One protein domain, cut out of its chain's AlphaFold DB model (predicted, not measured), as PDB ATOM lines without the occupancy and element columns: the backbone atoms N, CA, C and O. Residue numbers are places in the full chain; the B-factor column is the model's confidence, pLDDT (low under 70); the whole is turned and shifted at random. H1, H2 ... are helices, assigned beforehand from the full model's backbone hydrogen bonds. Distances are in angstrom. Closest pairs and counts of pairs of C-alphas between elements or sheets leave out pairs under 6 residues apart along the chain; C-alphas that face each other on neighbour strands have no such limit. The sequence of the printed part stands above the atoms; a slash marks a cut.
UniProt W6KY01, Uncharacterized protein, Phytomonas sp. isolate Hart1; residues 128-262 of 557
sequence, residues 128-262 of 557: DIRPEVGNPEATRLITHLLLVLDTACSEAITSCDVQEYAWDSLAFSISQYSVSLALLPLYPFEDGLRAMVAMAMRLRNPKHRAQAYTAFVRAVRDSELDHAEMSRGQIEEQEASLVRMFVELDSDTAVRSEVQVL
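Overview. This is residues 128 to 262 of the 557 residues of an uncharacterized protein of Phytomonas sp. isolate Hart1 (UniProt W6KY01). Four helices, H3 to H6, form an up-and-down bundle round the long H5, each running against the one before it. H1 crosses H3 on the side away from H6, the tiny H2 sits by the latter part of H1, and H7 packs on residues 206 to 214 of H5. The 135 printed residues hold seven named helices, H1 to H7 in order, and no named strand: all helix. The whole is compact, with a radius of gyration of the C-alphas of 15.1 A, yet elongated, spanning 50 by 33 by 22 A.

Along the chain. H5, residues 206 to 227, is the longest helix at 32.0 A, from (4.129, -31.112, 17.172) to (26.908, -52.956, 22.703). H3 is residues 167 to 182, 22.5 A; H4 is 189 to 200; H6 is 232 to 249, 26.0 A. H1, residues 136 to 154, 26.7 A, begins at (24.633, -40.740, 6.557). H2 is residues 162 to 165, and H7 is 253 to 262.

Arrangement. The hub H5 touches H3 at a shallow tilt of 26 degrees, the same way, C-alphas 175 and 212 being closest at 4.2 A. H4 and H5 form a hairpin, closest at C-alphas 200 and 209, 5.2 A. H5 and H6 form another, closest at C-alphas 217 and 239, 6.9 A. H7 touches H5 at a steep tilt of 45 degrees, C-alphas 210 and 259 being 4.8 A apart at the closest. H1 touches H3 at a steep tilt of 50 degrees, opposite ways, closest at C-alphas 143 and 173, 5.3 A. H1 and H5 are apart. Every O i to N i+4 pair is within hydrogen-bond range in H1, H3, H4, H5, H6 and H7; H2 is too short for one.

Size, cuts and confidence. The C-alphas of Ser 159 and Ser 231 are farthest apart, 50.6 A. Residues 226 to 231 stand free. The printed part has no cut and no long link, and no printed residue is under pLDDT 70.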
ATOM      1  N   ASP A 128      11.109 -31.334  -2.256       84.38
ATOM      2  CA  ASP A 128      10.458 -32.542  -1.741       84.38
ATOM      3  C   ASP A 128      11.348 -33.768  -2.015       84.38
ATOM      4  O   ASP A 128      11.127 -34.565  -2.927       84.38
ATOM      5  N   ILE A 129      12.451 -33.845  -1.268       86.94
ATOM      6  CA  ILE A 129      13.489 -34.868  -1.388       86.94
ATOM      7  C   ILE A 129      13.720 -35.542  -0.043       86.94
ATOM      8  O   ILE A 129      13.710 -34.896   1.002       86.94
ATOM      9  N   ARG A 130      13.981 -36.849  -0.074       89.38
ATOM     10  CA  ARG A 130      14.290 -37.631   1.124       89.38
ATOM     11  C   ARG A 130      15.665 -38.259   1.005       89.38
ATOM     12  O   ARG A 130      16.005 -38.743  -0.074       89.38
ATOM     13  N   PRO A 131      16.446 -38.286   2.093       88.81
ATOM     14  CA  PRO A 131      17.661 -39.068   2.114       88.81
ATOM     15  C   PRO A 131      17.341 -40.557   2.002       88.81
ATOM     16  O   PRO A 131      16.353 -41.046   2.556       88.81
ATOM     17  N   GLU A 132      18.208 -41.279   1.303       86.12
ATOM     18  CA  GLU A 132      18.187 -42.736   1.306       86.12
ATOM     19  C   GLU A 132      18.497 -43.254   2.716       86.12
ATOM     20  O   GLU A 132      19.464 -42.833   3.358       86.12
ATOM     21  N   VAL A 133      17.670 -44.183   3.202       83.38
ATOM     22  CA  VAL A 133      17.835 -44.776   4.534       83.38
ATOM     23  C   VAL A 133      19.180 -45.500   4.607       83.38
ATOM     24  O   VAL A 133      19.493 -46.331   3.759       83.38
ATOM     25  N   GLY A 134      19.972 -45.191   5.634       79.56
ATOM     26  CA  GLY A 134      21.300 -45.777   5.835       79.56
ATOM     27  C   GLY A 134      22.442 -45.050   5.116       79.56
ATOM     28  O   GLY A 134      23.590 -45.463   5.262       79.56
ATOM     29  N   ASN A 135      22.169 -43.957   4.393       88.31
ATOM     30  CA  ASN A 135      23.202 -43.092   3.823       88.31
ATOM     31  C   ASN A 135      23.414 -41.843   4.714       88.31
ATOM     32  O   ASN A 135      22.642 -40.878   4.620       88.31
ATOM     33  N   PRO A 136      24.441 -41.822   5.589       86.81
ATOM     34  CA  PRO A 136      24.633 -40.740   6.557       86.81
ATOM     35  C   PRO A 136      25.051 -39.424   5.892       86.81
ATOM     36  O   PRO A 136      24.687 -38.347   6.364       86.81
ATOM     37  N   GLU A 137      25.790 -39.491   4.782       89.00
ATOM     38  CA  GLU A 137      26.223 -38.309   4.042       89.00
ATOM     39  C   GLU A 137      25.037 -37.626   3.361       89.00
ATOM     40  O   GLU A 137      24.850 -36.418   3.531       89.00
ATOM     41  N   ALA A 138      24.185 -38.409   2.692       90.44
ATOM     42  CA  ALA A 138      22.965 -37.894   2.087       90.44
ATOM     43  C   ALA A 138      22.009 -37.318   3.135       90.44
ATOM     44  O   ALA A 138      21.509 -36.204   2.976       90.44
ATOM     45  N   THR A 139      21.827 -38.037   4.245       93.06
ATOM     46  CA  THR A 139      21.019 -37.582   5.384       93.06
ATOM     47  C   THR A 139      21.523 -36.250   5.922       93.06
ATOM     48  O   THR A 139      20.734 -35.323   6.103       93.06
ATOM     49  N   ARG A 140      22.837 -36.108   6.120       92.38
ATOM     50  CA  ARG A 140      23.440 -34.861   6.593       92.38
ATOM     51  C   ARG A 140      23.209 -33.717   5.604       92.38
ATOM     52  O   ARG A 140      22.702 -32.678   6.019       92.38
ATOM     53  N   LEU A 141      23.580 -33.889   4.334       93.56
ATOM     54  CA  LEU A 141      23.527 -32.821   3.328       93.56
ATOM     55  C   LEU A 141      22.095 -32.339   3.077       93.56
ATOM     56  O   LEU A 141      21.840 -31.136   3.135       93.56
ATOM     57  N   ILE A 142      21.156 -33.268   2.874       93.62
ATOM     58  CA  ILE A 142      19.747 -32.941   2.620       93.62
ATOM     59  C   ILE A 142      19.137 -32.238   3.836       93.62
ATOM     60  O   ILE A 142      18.540 -31.174   3.687       93.62
ATOM     61  N   THR A 143      19.341 -32.766   5.049       93.75
ATOM     62  CA  THR A 143      18.775 -32.162   6.269       93.75
ATOM     63  C   THR A 143      19.282 -30.738   6.481       93.75
ATOM     64  O   THR A 143      18.485 -29.838   6.737       93.75
ATOM     65  N   HIS A 144      20.590 -30.497   6.330       92.69
ATOM     66  CA  HIS A 144      21.153 -29.155   6.505       92.69
ATOM     67  C   HIS A 144      20.670 -28.185   5.430       92.69
ATOM     68  O   HIS A 144      20.354 -27.045   5.755       92.69
ATOM     69  N   LEU A 145      20.569 -28.624   4.171       92.19
ATOM     70  CA  LEU A 145      20.040 -27.783   3.100       92.19
ATOM     71  C   LEU A 145      18.595 -27.359   3.389       92.19
ATOM     72  O   LEU A 145      18.286 -26.172   3.316       92.19
ATOM     73  N   LEU A 146      17.727 -28.305   3.760       91.69
ATOM     74  CA  LEU A 146      16.327 -28.011   4.071       91.69
ATOM     75  C   LEU A 146      16.192 -27.080   5.289       91.69
ATOM     76  O   LEU A 146      15.369 -26.169   5.265       91.69
ATOM     77  N   LEU A 147      17.029 -27.248   6.319       91.31
ATOM     78  CA  LEU A 147      17.064 -26.358   7.488       91.31
ATOM     79  C   LEU A 147      17.560 -24.946   7.149       91.31
ATOM     80  O   LEU A 147      17.040 -23.964   7.680       91.31
ATOM     81  N   VAL A 148      18.563 -24.825   6.275       91.25
ATOM     82  CA  VAL A 148      19.059 -23.524   5.802       91.25
ATOM     83  C   VAL A 148      17.989 -22.816   4.979       91.25
ATOM     84  O   VAL A 148      17.788 -21.621   5.165       91.25
ATOM     85  N   LEU A 149      17.268 -23.540   4.119       88.12
ATOM     86  CA  LEU A 149      16.161 -22.990   3.335       88.12
ATOM     87  C   LEU A 149      14.995 -22.536   4.218       88.12
ATOM     88  O   LEU A 149      14.497 -21.430   4.028       88.12
ATOM     89  N   ASP A 150      14.608 -23.341   5.211       89.62
ATOM     90  CA  ASP A 150      13.604 -22.963   6.211       89.62
ATOM     91  C   ASP A 150      14.030 -21.705   6.985       89.62
ATOM     92  O   ASP A 150      13.252 -20.763   7.142       89.62
ATOM     93  N   THR A 151      15.302 -21.639   7.390       89.81
ATOM     94  CA  THR A 151      15.856 -20.465   8.078       89.81
ATOM     95  C   THR A 151      15.835 -19.235   7.171       89.81
ATOM     96  O   THR A 151      15.335 -18.190   7.583       89.81
ATOM     97  N   ALA A 152      16.287 -19.362   5.923       88.88
ATOM     98  CA  ALA A 152      16.277 -18.281   4.942       88.88
ATOM     99  C   ALA A 152      14.854 -17.777   4.649       88.88
ATOM    100  O   ALA A 152      14.648 -16.569   4.543       88.88
ATOM    101  N   CYS A 153      13.864 -18.673   4.590       86.38
ATOM    102  CA  CYS A 153      12.462 -18.293   4.448       86.38
ATOM    103  C   CYS A 153      11.944 -17.552   5.688       86.38
ATOM    104  O   CYS A 153      11.277 -16.525   5.565       86.38
ATOM    105  N   SER A 154      12.284 -18.028   6.892       85.88
ATOM    106  CA  SER A 154      11.891 -17.376   8.151       85.88
ATOM    107  C   SER A 154      12.502 -15.980   8.323       85.88
ATOM    108  O   SER A 154      11.882 -15.101   8.919       85.88
ATOM    109  N   GLU A 155      13.691 -15.762   7.756       89.12
ATOM    110  CA  GLU A 155      14.397 -14.476   7.729       89.12
ATOM    111  C   GLU A 155      14.013 -13.604   6.517       89.12
ATOM    112  O   GLU A 155      14.600 -12.543   6.314       89.12
ATOM    113  N   ALA A 156      13.021 -14.028   5.720       84.88
ATOM    114  CA  ALA A 156      12.558 -13.356   4.502       84.88
ATOM    115  C   ALA A 156      13.654 -13.131   3.436       84.88
ATOM    116  O   ALA A 156      13.559 -12.218   2.617       84.88
ATOM    117  N   ILE A 157      14.695 -13.971   3.434       83.88
ATOM    118  CA  ILE A 157      15.744 -14.009   2.401       83.88
ATOM    119  C   ILE A 157      15.219 -14.713   1.145       83.88
ATOM    120  O   ILE A 157      15.571 -14.340   0.026       83.88
ATOM    121  N   THR A 158      14.374 -15.729   1.323       78.69
ATOM    122  CA  THR A 158      13.712 -16.466   0.241       78.69
ATOM    123  C   THR A 158      12.213 -16.571   0.518       78.69
ATOM    124  O   THR A 158      11.774 -16.462   1.660       78.69
ATOM    125  N   SER A 159      11.411 -16.798  -0.519       76.75
ATOM    126  CA  SER A 159       9.980 -17.120  -0.399       76.75
ATOM    127  C   SER A 159       9.719 -18.634  -0.286       76.75
ATOM    128  O   SER A 159       8.571 -19.073  -0.330       76.75
ATOM    129  N   CYS A 160      10.776 -19.454  -0.192       77.69
ATOM    130  CA  CYS A 160      10.703 -20.917  -0.241       77.69
ATOM    131  C   CYS A 160      10.220 -21.500   1.095       77.69
ATOM    132  O   CYS A 160      11.047 -21.879   1.925       77.69
ATOM    133  N   ASP A 161       8.905 -21.628   1.305       83.62
ATOM    134  CA  ASP A 161       8.386 -22.274   2.519       83.62
ATOM    135  C   ASP A 161       8.476 -23.813   2.420       83.62
ATOM    136  O   ASP A 161       7.562 -24.507   1.967       83.62
ATOM    137  N   VAL A 162       9.603 -24.365   2.885       84.25
ATOM    138  CA  VAL A 162       9.832 -25.819   2.990       84.25
ATOM    139  C   VAL A 162       8.756 -26.495   3.848       84.25
ATOM    140  O   VAL A 162       8.383 -27.637   3.576       84.25
ATOM    141  N   GLN A 163       8.242 -25.815   4.872       84.06
ATOM    142  CA  GLN A 163       7.244 -26.379   5.780       84.06
ATOM    143  C   GLN A 163       5.823 -26.344   5.224       84.06
ATOM    144  O   GLN A 163       4.962 -27.047   5.748       84.06
ATOM    145  N   GLU A 164       5.553 -25.563   4.187       84.50
ATOM    146  CA  GLU A 164       4.281 -25.632   3.470       84.50
ATOM    147  C   GLU A 164       4.306 -26.763   2.436       84.50
ATOM    148  O   GLU A 164       3.399 -27.597   2.404       84.50
ATOM    149  N   TYR A 165       5.381 -26.845   1.649       82.88
ATOM    150  CA  TYR A 165       5.410 -27.686   0.449       82.88
ATOM    151  C   TYR A 165       6.144 -29.031   0.597       82.88
ATOM    152  O   TYR A 165       5.856 -29.954  -0.160       82.88
ATOM    153  N   ALA A 166       7.057 -29.187   1.563       84.62
ATOM    154  CA  ALA A 166       7.821 -30.425   1.799       84.62
ATOM    155  C   ALA A 166       7.968 -30.767   3.289       84.62
ATOM    156  O   ALA A 166       9.000 -31.275   3.740       84.62
ATOM    157  N   TRP A 167       6.917 -30.514   4.073       85.69
ATOM    158  CA  TRP A 167       6.931 -30.749   5.517       85.69
ATOM    159  C   TRP A 167       7.263 -32.193   5.900       85.69
ATOM    160  O   TRP A 167       7.979 -32.405   6.877       85.69
ATOM    161  N   ASP A 168       6.758 -33.178   5.150       88.00
ATOM    162  CA  ASP A 168       6.958 -34.602   5.456       88.00
ATOM    163  C   ASP A 168       8.412 -35.003   5.193       88.00
ATOM    164  O   ASP A 168       9.051 -35.675   5.997       88.00
ATOM    165  N   SER A 169       8.984 -34.501   4.099       89.44
ATOM    166  CA  SER A 169      10.377 -34.747   3.733       89.44
ATOM    167  C   SER A 169      11.363 -34.054   4.680       89.44
ATOM    168  O   SER A 169      12.369 -34.664   5.053       89.44
ATOM    169  N   LEU A 170      11.058 -32.843   5.163       90.81
ATOM    170  CA  LEU A 170      11.838 -32.183   6.218       90.81
ATOM    171  C   LEU A 170      11.761 -32.958   7.544       90.81
ATOM    172  O   LEU A 170      12.797 -33.244   8.144       90.81
ATOM    173  N   ALA A 171      10.557 -33.338   7.982       92.00
ATOM    174  CA  ALA A 171      10.349 -34.118   9.202       92.00
ATOM    175  C   ALA A 171      11.081 -35.469   9.154       92.00
ATOM    176  O   ALA A 171      11.775 -35.850  10.104       92.00
ATOM    177  N   PHE A 172      10.977 -36.167   8.022       92.56
ATOM    178  CA  PHE A 172      11.668 -37.424   7.772       92.56
ATOM    179  C   PHE A 172      13.190 -37.245   7.800       92.56
ATOM    180  O   PHE A 172      13.880 -38.005   8.477       92.56
ATOM    181  N   SER A 173      13.714 -36.220   7.121       93.25
ATOM    182  CA  SER A 173      15.156 -35.940   7.068       93.25
ATOM    183  C   SER A 173      15.722 -35.633   8.455       93.25
ATOM    184  O   SER A 173      16.713 -36.237   8.857       93.25
ATOM    185  N   ILE A 174      15.038 -34.789   9.240       94.62
ATOM    186  CA  ILE A 174      15.413 -34.509  10.635       94.62
ATOM    187  C   ILE A 174      15.381 -35.791  11.471       94.62
ATOM    188  O   ILE A 174      16.306 -36.032  12.246       94.62
ATOM    189  N   SER A 175      14.372 -36.649  11.303       93.62
ATOM    190  CA  SER A 175      14.276 -37.914  12.045       93.62
ATOM    191  C   SER A 175      15.424 -38.873  11.700       93.62
ATOM    192  O   SER A 175      16.064 -39.411  12.601       93.62
ATOM    193  N   GLN A 176      15.761 -39.035  10.417       93.50
ATOM    194  CA  GLN A 176      16.910 -39.843   9.979       93.50
ATOM    195  C   GLN A 176      18.244 -39.261  10.465       93.50
ATOM    196  O   GLN A 176      19.151 -39.989  10.880       93.50
ATOM    197  N   TYR A 177      18.372 -37.934  10.456       93.88
ATOM    198  CA  TYR A 177      19.570 -37.280  10.962       93.88
ATOM    199  C   TYR A 177      19.692 -37.416  12.481       93.88
ATOM    200  O   TYR A 177      20.793 -37.603  12.989       93.88
ATOM    201  N   SER A 178      18.570 -37.429  13.200       92.94
ATOM    202  CA  SER A 178      18.521 -37.696  14.641       92.94
ATOM    203  C   SER A 178      19.058 -39.088  14.975       92.94
ATOM    204  O   SER A 178      19.856 -39.223  15.899       92.94
ATOM    205  N   VAL A 179      18.703 -40.104  14.182       92.25
ATOM    206  CA  VAL A 179      19.296 -41.451  14.290       92.25
ATOM    207  C   VAL A 179      20.804 -41.393  14.049       92.25
ATOM    208  O   VAL A 179      21.579 -41.919  14.840       92.25
ATOM    209  N   SER A 180      21.238 -40.695  12.996       91.00
ATOM    210  CA  SER A 180      22.668 -40.553  12.685       91.00
ATOM    211  C   SER A 180      23.444 -39.887  13.826       91.00
ATOM    212  O   SER A 180      24.546 -40.324  14.135       91.00
ATOM    213  N   LEU A 181      22.868 -38.864  14.471       90.88
ATOM    214  CA  LEU A 181      23.454 -38.174  15.625       90.88
ATOM    215  C   LEU A 181      23.556 -39.072  16.858       90.88
ATOM    216  O   LEU A 181      24.560 -39.007  17.561       90.88
ATOM    217  N   ALA A 182      22.538 -39.895  17.114       89.06
ATOM    218  CA  ALA A 182      22.560 -40.864  18.207       89.06
ATOM    219  C   ALA A 182      23.656 -41.922  18.007       89.06
ATOM    220  O   ALA A 182      24.276 -42.348  18.971       89.06
ATOM    221  N   LEU A 183      23.937 -42.307  16.762       89.06
ATOM    222  CA  LEU A 183      24.931 -43.332  16.428       89.06
ATOM    223  C   LEU A 183      26.352 -42.778  16.219       89.06
ATOM    224  O   LEU A 183      27.245 -43.523  15.808       89.06
ATOM    225  N   LEU A 184      26.590 -41.483  16.463       87.19
ATOM    226  CA  LEU A 184      27.924 -40.905  16.309       87.19
ATOM    227  C   LEU A 184      28.877 -41.441  17.392       87.19
ATOM    228  O   LEU A 184      28.660 -41.201  18.582       87.19
ATOM    229  N   PRO A 185      29.983 -42.103  17.008       79.25
ATOM    230  CA  PRO A 185      30.924 -42.638  17.976       79.25
ATOM    231  C   PRO A 185      31.578 -41.500  18.763       79.25
ATOM    232  O   PRO A 185      31.992 -40.492  18.188       79.25
ATOM    233  N   LEU A 186      31.723 -41.696  20.078       75.75
ATOM    234  CA  LEU A 186      32.361 -40.756  21.014       75.75
ATOM    235  C   LEU A 186      31.614 -39.423  21.212       75.75
ATOM    236  O   LEU A 186      32.139 -38.544  21.899       75.75
ATOM    237  N   TYR A 187      30.415 -39.261  20.646       80.38
ATOM    238  CA  TYR A 187      29.606 -38.063  20.851       80.38
ATOM    239  C   TYR A 187      28.630 -38.266  22.020       80.38
ATOM    240  O   TYR A 187      27.862 -39.227  22.004       80.38
ATOM    241  N   PRO A 188      28.632 -37.400  23.051       86.88
ATOM    242  CA  PRO A 188      27.707 -37.541  24.170       86.88
ATOM    243  C   PRO A 188      26.248 -37.433  23.717       86.88
ATOM    244  O   PRO A 188      25.870 -36.477  23.034       86.88
ATOM    245  N   PHE A 189      25.398 -38.361  24.165       89.44
ATOM    246  CA  PHE A 189      23.973 -38.351  23.816       89.44
ATOM    247  C   PHE A 189      23.263 -37.061  24.226       89.44
ATOM    248  O   PHE A 189      22.363 -36.617  23.524       89.44
ATOM    249  N   GLU A 190      23.678 -36.427  25.324       88.44
ATOM    250  CA  GLU A 190      23.116 -35.143  25.757       88.44
ATOM    251  C   GLU A 190      23.360 -34.021  24.740       88.44
ATOM    252  O   GLU A 190      22.461 -33.233  24.449       88.44
ATOM    253  N   ASP A 191      24.565 -33.951  24.172       89.44
ATOM    254  CA  ASP A 191      24.901 -32.947  23.162       89.44
ATOM    255  C   ASP A 191      24.207 -33.257  21.833       89.44
ATOM    256  O   ASP A 191      23.751 -32.344  21.139       89.44
ATOM    257  N   GLY A 192      24.060 -34.549  21.510       90.12
ATOM    258  CA  GLY A 192      23.251 -35.022  20.385       90.12
ATOM    259  C   GLY A 192      21.795 -34.600  20.522       90.12
ATOM    260  O   GLY A 192      21.225 -34.034  19.589       90.12
ATOM    261  N   LEU A 193      21.225 -34.787  21.713       91.56
ATOM    262  CA  LEU A 193      19.854 -34.413  22.020       91.56
ATOM    263  C   LEU A 193      19.659 -32.896  21.926       91.56
ATOM    264  O   LEU A 193      18.701 -32.459  21.300       91.56
ATOM    265  N   ARG A 194      20.570 -32.078  22.472       91.81
ATOM    266  CA  ARG A 194      20.485 -30.605  22.376       91.81
ATOM    267  C   ARG A 194      20.488 -30.122  20.926       91.81
ATOM    268  O   ARG A 194      19.667 -29.280  20.563       91.81
ATOM    269  N   ALA A 195      21.383 -30.660  20.096       90.75
ATOM    270  CA  ALA A 195      21.439 -30.322  18.675       90.75
ATOM    271  C   ALA A 195      20.155 -30.753  17.947       90.75
ATOM    272  O   ALA A 195      19.578 -29.979  17.183       90.75
ATOM    273  N   MET A 196      19.681 -31.967  18.228       92.75
ATOM    274  CA  MET A 196      18.448 -32.507  17.666       92.75
ATOM    275  C   MET A 196      17.218 -31.688  18.065       92.75
ATOM    276  O   MET A 196      16.435 -31.331  17.189       92.75
ATOM    277  N   VAL A 197      17.091 -31.282  19.331       92.06
ATOM    278  CA  VAL A 197      16.017 -30.388  19.790       92.06
ATOM    279  C   VAL A 197      16.078 -29.042  19.076       92.06
ATOM    280  O   VAL A 197      15.053 -28.566  18.597       92.06
ATOM    281  N   ALA A 198      17.261 -28.445  18.914       90.81
ATOM    282  CA  ALA A 198      17.395 -27.182  18.188       90.81
ATOM    283  C   ALA A 198      16.907 -27.279  16.727       90.81
ATOM    284  O   ALA A 198      16.308 -26.331  16.218       90.81
ATOM    285  N   MET A 199      17.126 -28.421  16.066       91.81
ATOM    286  CA  MET A 199      16.599 -28.684  14.720       91.81
ATOM    287  C   MET A 199      15.095 -28.973  14.734       91.81
ATOM    288  O   MET A 199      14.355 -28.396  13.942       91.81
ATOM    289  N   ALA A 200      14.622 -29.827  15.646       91.69
ATOM    290  CA  ALA A 200      13.215 -30.196  15.752       91.69
ATOM    291  C   ALA A 200      12.330 -28.985  16.081       91.69
ATOM    292  O   ALA A 200      11.261 -28.848  15.499       91.69
ATOM    293  N   MET A 201      12.790 -28.052  16.918       90.62
ATOM    294  CA  MET A 201      12.059 -26.823  17.262       90.62
ATOM    295  C   MET A 201      11.736 -25.923  16.061       90.62
ATOM    296  O   MET A 201      10.875 -25.052  16.171       90.62
ATOM    297  N   ARG A 202      12.382 -26.131  14.906       87.94
ATOM    298  CA  ARG A 202      12.011 -25.458  13.655       87.94
ATOM    299  C   ARG A 202      10.695 -25.985  13.083       87.94
ATOM    300  O   ARG A 202       9.958 -25.219  12.475       87.94
ATOM    301  N   LEU A 203      10.360 -27.256  13.305       90.00
ATOM    302  CA  LEU A 203       9.144 -27.884  12.792       90.00
ATOM    303  C   LEU A 203       7.890 -27.320  13.481       90.00
ATOM    304  O   LEU A 203       7.678 -27.504  14.682       90.00
ATOM    305  N   ARG A 204       6.991 -26.718  12.694       88.69
ATOM    306  CA  ARG A 204       5.716 -26.151  13.169       88.69
ATOM    307  C   ARG A 204       4.784 -27.216  13.762       88.69
ATOM    308  O   ARG A 204       4.069 -26.943  14.723       88.69
ATOM    309  N   ASN A 205       4.778 -28.435  13.210       89.69
ATOM    310  CA  ASN A 205       3.873 -29.505  13.640       89.69
ATOM    311  C   ASN A 205       4.438 -30.287  14.850       89.69
ATOM    312  O   ASN A 205       5.486 -30.928  14.716       89.69
ATOM    313  N   PRO A 206       3.730 -30.329  15.999       90.94
ATOM    314  CA  PRO A 206       4.129 -31.112  17.172       90.94
ATOM    315  C   PRO A 206       4.371 -32.601  16.891       90.94
ATOM    316  O   PRO A 206       5.244 -33.208  17.507       90.94
ATOM    317  N   LYS A 207       3.638 -33.199  15.943       91.56
ATOM    318  CA  LYS A 207       3.796 -34.622  15.606       91.56
ATOM    319  C   LYS A 207       5.131 -34.921  14.935       91.56
ATOM    320  O   LYS A 207       5.755 -35.928  15.244       91.56
ATOM    321  N   HIS A 208       5.598 -34.031  14.063       91.31
ATOM    322  CA  HIS A 208       6.892 -34.197  13.397       91.31
ATOM    323  C   HIS A 208       8.048 -33.992  14.376       91.31
ATOM    324  O   HIS A 208       9.030 -34.729  14.338       91.31
ATOM    325  N   ARG A 209       7.898 -33.041  15.310       92.69
ATOM    326  CA  ARG A 209       8.830 -32.885  16.436       92.69
ATOM    327  C   ARG A 209       8.919 -34.171  17.250       92.69
ATOM    328  O   ARG A 209      10.008 -34.692  17.468       92.69
ATOM    329  N   ALA A 210       7.768 -34.736  17.615       92.75
ATOM    330  CA  ALA A 210       7.699 -35.986  18.361       92.75
ATOM    331  C   ALA A 210       8.332 -37.181  17.626       92.75
ATOM    332  O   ALA A 210       8.983 -38.008  18.266       92.75
ATOM    333  N   GLN A 211       8.192 -37.260  16.299       92.06
ATOM    334  CA  GLN A 211       8.851 -38.283  15.477       92.06
ATOM    335  C   GLN A 211      10.380 -38.189  15.560       92.06
ATOM    336  O   GLN A 211      11.026 -39.208  15.799       92.06
ATOM    337  N   ALA A 212      10.952 -36.985  15.453       92.75
ATOM    338  CA  ALA A 212      12.396 -36.783  15.574       92.75
ATOM    339  C   ALA A 212      12.921 -37.168  16.968       92.75
ATOM    340  O   ALA A 212      13.890 -37.924  17.078       92.75
ATOM    341  N   TYR A 213      12.231 -36.734  18.032       92.44
ATOM    342  CA  TYR A 213      12.573 -37.104  19.410       92.44
ATOM    343  C   TYR A 213      12.520 -38.616  19.630       92.44
ATOM    344  O   TYR A 213      13.439 -39.205  20.200       92.44
ATOM    345  N   THR A 214      11.463 -39.260  19.135       92.12
ATOM    346  CA  THR A 214      11.278 -40.708  19.267       92.12
ATOM    347  C   THR A 214      12.346 -41.483  18.497       92.12
ATOM    348  O   THR A 214      12.896 -42.449  19.026       92.12
ATOM    349  N   ALA A 215      12.682 -41.045  17.280       92.06
ATOM    350  CA  ALA A 215      13.737 -41.648  16.471       92.06
ATOM    351  C   ALA A 215      15.102 -41.584  17.174       92.06
ATOM    352  O   ALA A 215      15.825 -42.577  17.182       92.06
ATOM    353  N   PHE A 216      15.422 -40.457  17.821       93.56
ATOM    354  CA  PHE A 216      16.647 -40.312  18.610       93.56
ATOM    355  C   PHE A 216      16.688 -41.284  19.795       93.56
ATOM    356  O   PHE A 216      17.633 -42.056  19.921       93.56
ATOM    357  N   VAL A 217      15.658 -41.277  20.652       91.25
ATOM    358  CA  VAL A 217      15.624 -42.115  21.866       91.25
ATOM    359  C   VAL A 217      15.723 -43.601  21.518       91.25
ATOM    360  O   VAL A 217      16.453 -44.335  22.181       91.25
ATOM    361  N   ARG A 218      15.052 -44.045  20.448       89.00
ATOM    362  CA  ARG A 218      15.161 -45.435  19.986       89.00
ATOM    363  C   ARG A 218      16.537 -45.777  19.452       89.00
ATOM    364  O   ARG A 218      17.071 -46.803  19.837       89.00
ATOM    365  N   ALA A 219      17.127 -44.914  18.629       89.62
ATOM    366  CA  ALA A 219      18.468 -45.159  18.111       89.62
ATOM    367  C   ALA A 219      19.505 -45.284  19.239       89.62
ATOM    368  O   ALA A 219      20.374 -46.149  19.173       89.62
ATOM    369  N   VAL A 220      19.381 -44.470  20.297       90.00
ATOM    370  CA  VAL A 220      20.216 -44.605  21.500       90.00
ATOM    371  C   VAL A 220      19.987 -45.961  22.165       90.00
ATOM    372  O   VAL A 220      20.948 -46.678  22.423       90.00
ATOM    373  N   ARG A 221      18.729 -46.336  22.415       88.06
ATOM    374  CA  ARG A 221      18.392 -47.623  23.033       88.06
ATOM    375  C   ARG A 221      18.932 -48.808  22.232       88.06
ATOM    376  O   ARG A 221      19.567 -49.678  22.817       88.06
ATOM    377  N   ASP A 222      18.681 -48.838  20.928       87.25
ATOM    378  CA  ASP A 222      19.097 -49.925  20.040       87.25
ATOM    379  C   ASP A 222      20.627 -50.047  20.034       87.25
ATOM    380  O   ASP A 222      21.164 -51.140  20.197       87.25
ATOM    381  N   SER A 223      21.332 -48.911  19.983       86.50
ATOM    382  CA  SER A 223      22.787 -48.877  20.122       86.50
ATOM    383  C   SER A 223      23.253 -49.471  21.455       86.50
ATOM    384  O   SER A 223      24.133 -50.328  21.463       86.50
ATOM    385  N   GLU A 224      22.682 -49.068  22.590       86.06
ATOM    386  CA  GLU A 224      23.104 -49.586  23.902       86.06
ATOM    387  C   GLU A 224      22.794 -51.079  24.089       86.06
ATOM    388  O   GLU A 224      23.580 -51.814  24.697       86.06
ATOM    389  N   LEU A 225      21.672 -51.550  23.535       83.38
ATOM    390  CA  LEU A 225      21.316 -52.970  23.538       83.38
ATOM    391  C   LEU A 225      22.307 -53.808  22.716       83.38
ATOM    392  O   LEU A 225      22.676 -54.898  23.157       83.38
ATOM    393  N   ASP A 226      22.778 -53.288  21.581       82.88
ATOM    394  CA  ASP A 226      23.755 -53.962  20.718       82.88
ATOM    395  C   ASP A 226      25.158 -54.033  21.345       82.88
ATOM    396  O   ASP A 226      25.855 -55.042  21.201       82.88
ATOM    397  N   HIS A 227      25.585 -52.989  22.066       78.88
ATOM    398  CA  HIS A 227      26.908 -52.956  22.703       78.88
ATOM    399  C   HIS A 227      26.986 -53.848  23.955       78.88
ATOM    400  O   HIS A 227      28.067 -54.326  24.299       78.88
ATOM    401  N   ALA A 228      25.855 -54.110  24.625       74.06
ATOM    402  CA  ALA A 228      25.727 -54.985  25.801       74.06
ATOM    403  C   ALA A 228      26.674 -54.665  26.985       74.06
ATOM    404  O   ALA A 228      26.860 -55.495  27.881       74.06
ATOM    405  N   GLU A 229      27.269 -53.468  27.021       80.06
ATOM    406  CA  GLU A 229      28.158 -53.024  28.104       80.06
ATOM    407  C   GLU A 229      27.369 -52.547  29.333       80.06
ATOM    408  O   GLU A 229      27.820 -52.693  30.474       80.06
ATOM    409  N   MET A 230      26.174 -51.993  29.109       81.50
ATOM    410  CA  MET A 230      25.326 -51.431  30.152       81.50
ATOM    411  C   MET A 230      24.310 -52.446  30.677       81.50
ATOM    412  O   MET A 230      23.692 -53.215  29.943       81.50
ATOM    413  N   SER A 231      24.093 -52.424  31.993       84.06
ATOM    414  CA  SER A 231      22.981 -53.159  32.593       84.06
ATOM    415  C   SER A 231      21.647 -52.503  32.232       84.06
ATOM    416  O   SER A 231      21.553 -51.282  32.104       84.06
ATOM    417  N   ARG A 232      20.577 -53.303  32.176       83.12
ATOM    418  CA  ARG A 232      19.205 -52.832  31.923       83.12
ATOM    419  C   ARG A 232      18.817 -51.595  32.746       83.12
ATOM    420  O   ARG A 232      18.239 -50.658  32.213       83.12
ATOM    421  N   GLY A 233      19.143 -51.577  34.040       80.50
ATOM    422  CA  GLY A 233      18.810 -50.445  34.910       80.50
ATOM    423  C   GLY A 233      19.549 -49.152  34.549       80.50
ATOM    424  O   GLY A 233      19.016 -48.071  34.775       80.50
ATOM    425  N   GLN A 234      20.751 -49.250  33.973       86.19
ATOM    426  CA  GLN A 234      21.494 -48.084  33.495       86.19
ATOM    427  C   GLN A 234      20.908 -47.544  32.185       86.19
ATOM    428  O   GLN A 234      20.780 -46.330  32.060       86.19
ATOM    429  N   ILE A 235      20.490 -48.427  31.268       86.75
ATOM    430  CA  ILE A 235      19.799 -48.037  30.024       86.75
ATOM    431  C   ILE A 235      18.506 -47.282  30.359       86.75
ATOM    432  O   ILE A 235      18.280 -46.185  29.859       86.75
ATOM    433  N   GLU A 236      17.700 -47.808  31.287       86.31
ATOM    434  CA  GLU A 236      16.467 -47.141  31.731       86.31
ATOM    435  C   GLU A 236      16.737 -45.745  32.328       86.31
ATOM    436  O   GLU A 236      15.933 -44.831  32.151       86.31
ATOM    437  N   GLU A 237      17.832 -45.552  33.071       87.00
ATOM    438  CA  GLU A 237      18.172 -44.240  33.646       87.00
ATOM    439  C   GLU A 237      18.660 -43.243  32.600       87.00
ATOM    440  O   GLU A 237      18.304 -42.065  32.660       87.00
ATOM    441  N   GLN A 238      19.407 -43.715  31.610       89.00
ATOM    442  CA  GLN A 238      19.804 -42.913  30.463       89.00
ATOM    443  C   GLN A 238      18.589 -42.478  29.636       89.00
ATOM    444  O   GLN A 238      18.448 -41.286  29.364       89.00
ATOM    445  N   GLU A 239      17.673 -43.394  29.307       89.62
ATOM    446  CA  GLU A 239      16.418 -43.066  28.616       89.62
ATOM    447  C   GLU A 239      15.614 -42.024  29.404       89.62
ATOM    448  O   GLU A 239      15.180 -41.016  28.846       89.62
ATOM    449  N   ALA A 240      15.468 -42.204  30.719       87.06
ATOM    450  CA  ALA A 240      14.761 -41.246  31.563       87.06
ATOM    451  C   ALA A 240      15.442 -39.868  31.611       87.06
ATOM    452  O   ALA A 240      14.751 -38.848  31.625       87.06
ATOM    453  N   SER A 241      16.777 -39.826  31.628       89.06
ATOM    454  CA  SER A 241      17.550 -38.582  31.567       89.06
ATOM    455  C   SER A 241      17.314 -37.842  30.248       89.06
ATOM    456  O   SER A 241      17.005 -36.650  30.252       89.06
ATOM    457  N   LEU A 242      17.353 -38.560  29.120       90.31
ATOM    458  CA  LEU A 242      17.065 -37.998  27.798       90.31
ATOM    459  C   LEU A 242      15.621 -37.491  27.701       90.31
ATOM    460  O   LEU A 242      15.388 -36.396  27.187       90.31
ATOM    461  N   VAL A 243      14.659 -38.248  28.245       89.81
ATOM    462  CA  VAL A 243      13.249 -37.837  28.290       89.81
ATOM    463  C   VAL A 243      13.082 -36.537  29.077       89.81
ATOM    464  O   VAL A 243      12.458 -35.596  28.594       89.81
ATOM    465  N   ARG A 244      13.686 -36.445  30.266       87.12
ATOM    466  CA  ARG A 244      13.647 -35.219  31.077       87.12
ATOM    467  C   ARG A 244      14.268 -34.037  30.347       87.12
ATOM    468  O   ARG A 244      13.663 -32.972  30.306       87.12
ATOM    469  N   MET A 245      15.426 -34.241  29.725       89.00
ATOM    470  CA  MET A 245      16.127 -33.177  29.018       89.00
ATOM    471  C   MET A 245      15.309 -32.629  27.843       89.00
ATOM    472  O   MET A 245      15.223 -31.413  27.699       89.00
ATOM    473  N   PHE A 246      14.666 -33.471  27.022       89.25
ATOM    474  CA  PHE A 246      13.834 -32.924  25.942       89.25
ATOM    475  C   PHE A 246      12.579 -32.237  26.490       89.25
ATOM    476  O   PHE A 246      12.191 -31.209  25.951       89.25
ATOM    477  N   VAL A 247      11.959 -32.755  27.559       87.31
ATOM    478  CA  VAL A 247      10.780 -32.119  28.179       87.31
ATOM    479  C   VAL A 247      11.126 -30.735  28.741       87.31
ATOM    480  O   VAL A 247      10.286 -29.837  28.729       87.31
ATOM    481  N   GLU A 248      12.357 -30.544  29.216       87.44
ATOM    482  CA  GLU A 248      12.865 -29.237  29.649       87.44
ATOM    483  C   GLU A 248      13.149 -28.289  28.474       87.44
ATOM    484  O   GLU A 248      12.914 -27.086  28.594       87.44
ATOM    485  N   LEU A 249      13.644 -28.809  27.346       89.00
ATOM    486  CA  LEU A 249      14.011 -28.003  26.177       89.00
ATOM    487  C   LEU A 249      12.818 -27.675  25.254       89.00
ATOM    488  O   LEU A 249      12.793 -26.597  24.662       89.00
ATOM    489  N   ASP A 250      11.831 -28.567  25.144       89.62
ATOM    490  CA  ASP A 250      10.577 -28.393  24.399       89.62
ATOM    491  C   ASP A 250       9.386 -28.582  25.350       89.62
ATOM    492  O   ASP A 250       8.899 -29.689  25.592       89.62
ATOM    493  N   SER A 251       8.903 -27.468  25.906       85.50
ATOM    494  CA  SER A 251       7.825 -27.459  26.900       85.50
ATOM    495  C   SER A 251       6.427 -27.733  26.320       85.50
ATOM    496  O   SER A 251       5.430 -27.626  27.042       85.50
ATOM    497  N   ASP A 252       6.306 -28.025  25.021       88.50
ATOM    498  CA  ASP A 252       5.016 -28.288  24.391       88.50
ATOM    499  C   ASP A 252       4.423 -29.628  24.862       88.50
ATOM    500  O   ASP A 252       4.893 -30.728  24.556       88.50
ATOM    501  N   THR A 253       3.314 -29.534  25.594       86.69
ATOM    502  CA  THR A 253       2.605 -30.707  26.116       86.69
ATOM    503  C   THR A 253       2.099 -31.656  25.027       86.69
ATOM    504  O   THR A 253       2.022 -32.857  25.296       86.69
ATOM    505  N   ALA A 254       1.787 -31.153  23.824       90.88
ATOM    506  CA  ALA A 254       1.312 -31.967  22.707       90.88
ATOM    507  C   ALA A 254       2.433 -32.856  22.152       90.88
ATOM    508  O   ALA A 254       2.217 -34.045  21.916       90.88
ATOM    509  N   VAL A 255       3.644 -32.300  22.030       90.69
ATOM    510  CA  VAL A 255       4.850 -33.049  21.652       90.69
ATOM    511  C   VAL A 255       5.105 -34.154  22.664       90.69
ATOM    512  O   VAL A 255       5.191 -35.318  22.289       90.69
ATOM    513  N   ARG A 256       5.152 -33.815  23.958       89.44
ATOM    514  CA  ARG A 256       5.396 -34.790  25.030       89.44
ATOM    515  C   ARG A 256       4.397 -35.949  24.996       89.44
ATOM    516  O   ARG A 256       4.800 -37.101  25.137       89.44
ATOM    517  N   SER A 257       3.106 -35.658  24.812       88.50
ATOM    518  CA  SER A 257       2.086 -36.708  24.720       88.50
ATOM    519  C   SER A 257       2.259 -37.591  23.486       88.50
ATOM    520  O   SER A 257       2.070 -38.800  23.581       88.50
ATOM    521  N   GLU A 258       2.645 -37.013  22.349       91.62
ATOM    522  CA  GLU A 258       2.844 -37.770  21.116       91.62
ATOM    523  C   GLU A 258       4.107 -38.644  21.194       91.62
ATOM    524  O   GLU A 258       4.048 -39.814  20.827       91.62
ATOM    525  N   VAL A 259       5.214 -38.138  21.759       90.44
ATOM    526  CA  VAL A 259       6.440 -38.928  22.005       90.44
ATOM    527  C   VAL A 259       6.128 -40.137  22.883       90.44
ATOM    528  O   VAL A 259       6.491 -41.263  22.546       90.44
ATOM    529  N   GLN A 260       5.382 -39.931  23.971       88.50
ATOM    530  CA  GLN A 260       4.944 -41.016  24.847       88.50
ATOM    531  C   GLN A 260       4.117 -42.067  24.086       88.50
ATOM    532  O   GLN A 260       4.313 -43.269  24.279       88.50
ATOM    533  N   VAL A 261       3.195 -41.632  23.220       88.44
ATOM    534  CA  VAL A 261       2.374 -42.538  22.404       88.44
ATOM    535  C   VAL A 261       3.248 -43.340  21.444       88.44
ATOM    536  O   VAL A 261       3.163 -44.569  21.462       88.44
ATOM    537  N   LEU A 262       4.120 -42.683  20.677       88.25
ATOM    538  CA  LEU A 262       4.998 -43.336  19.707       88.25
ATOM    539  C   LEU A 262       5.931 -44.344  20.391       88.25
ATOM    540  O   LEU A 262       5.987 -45.506  19.983       88.25
TER     541      LEU A 262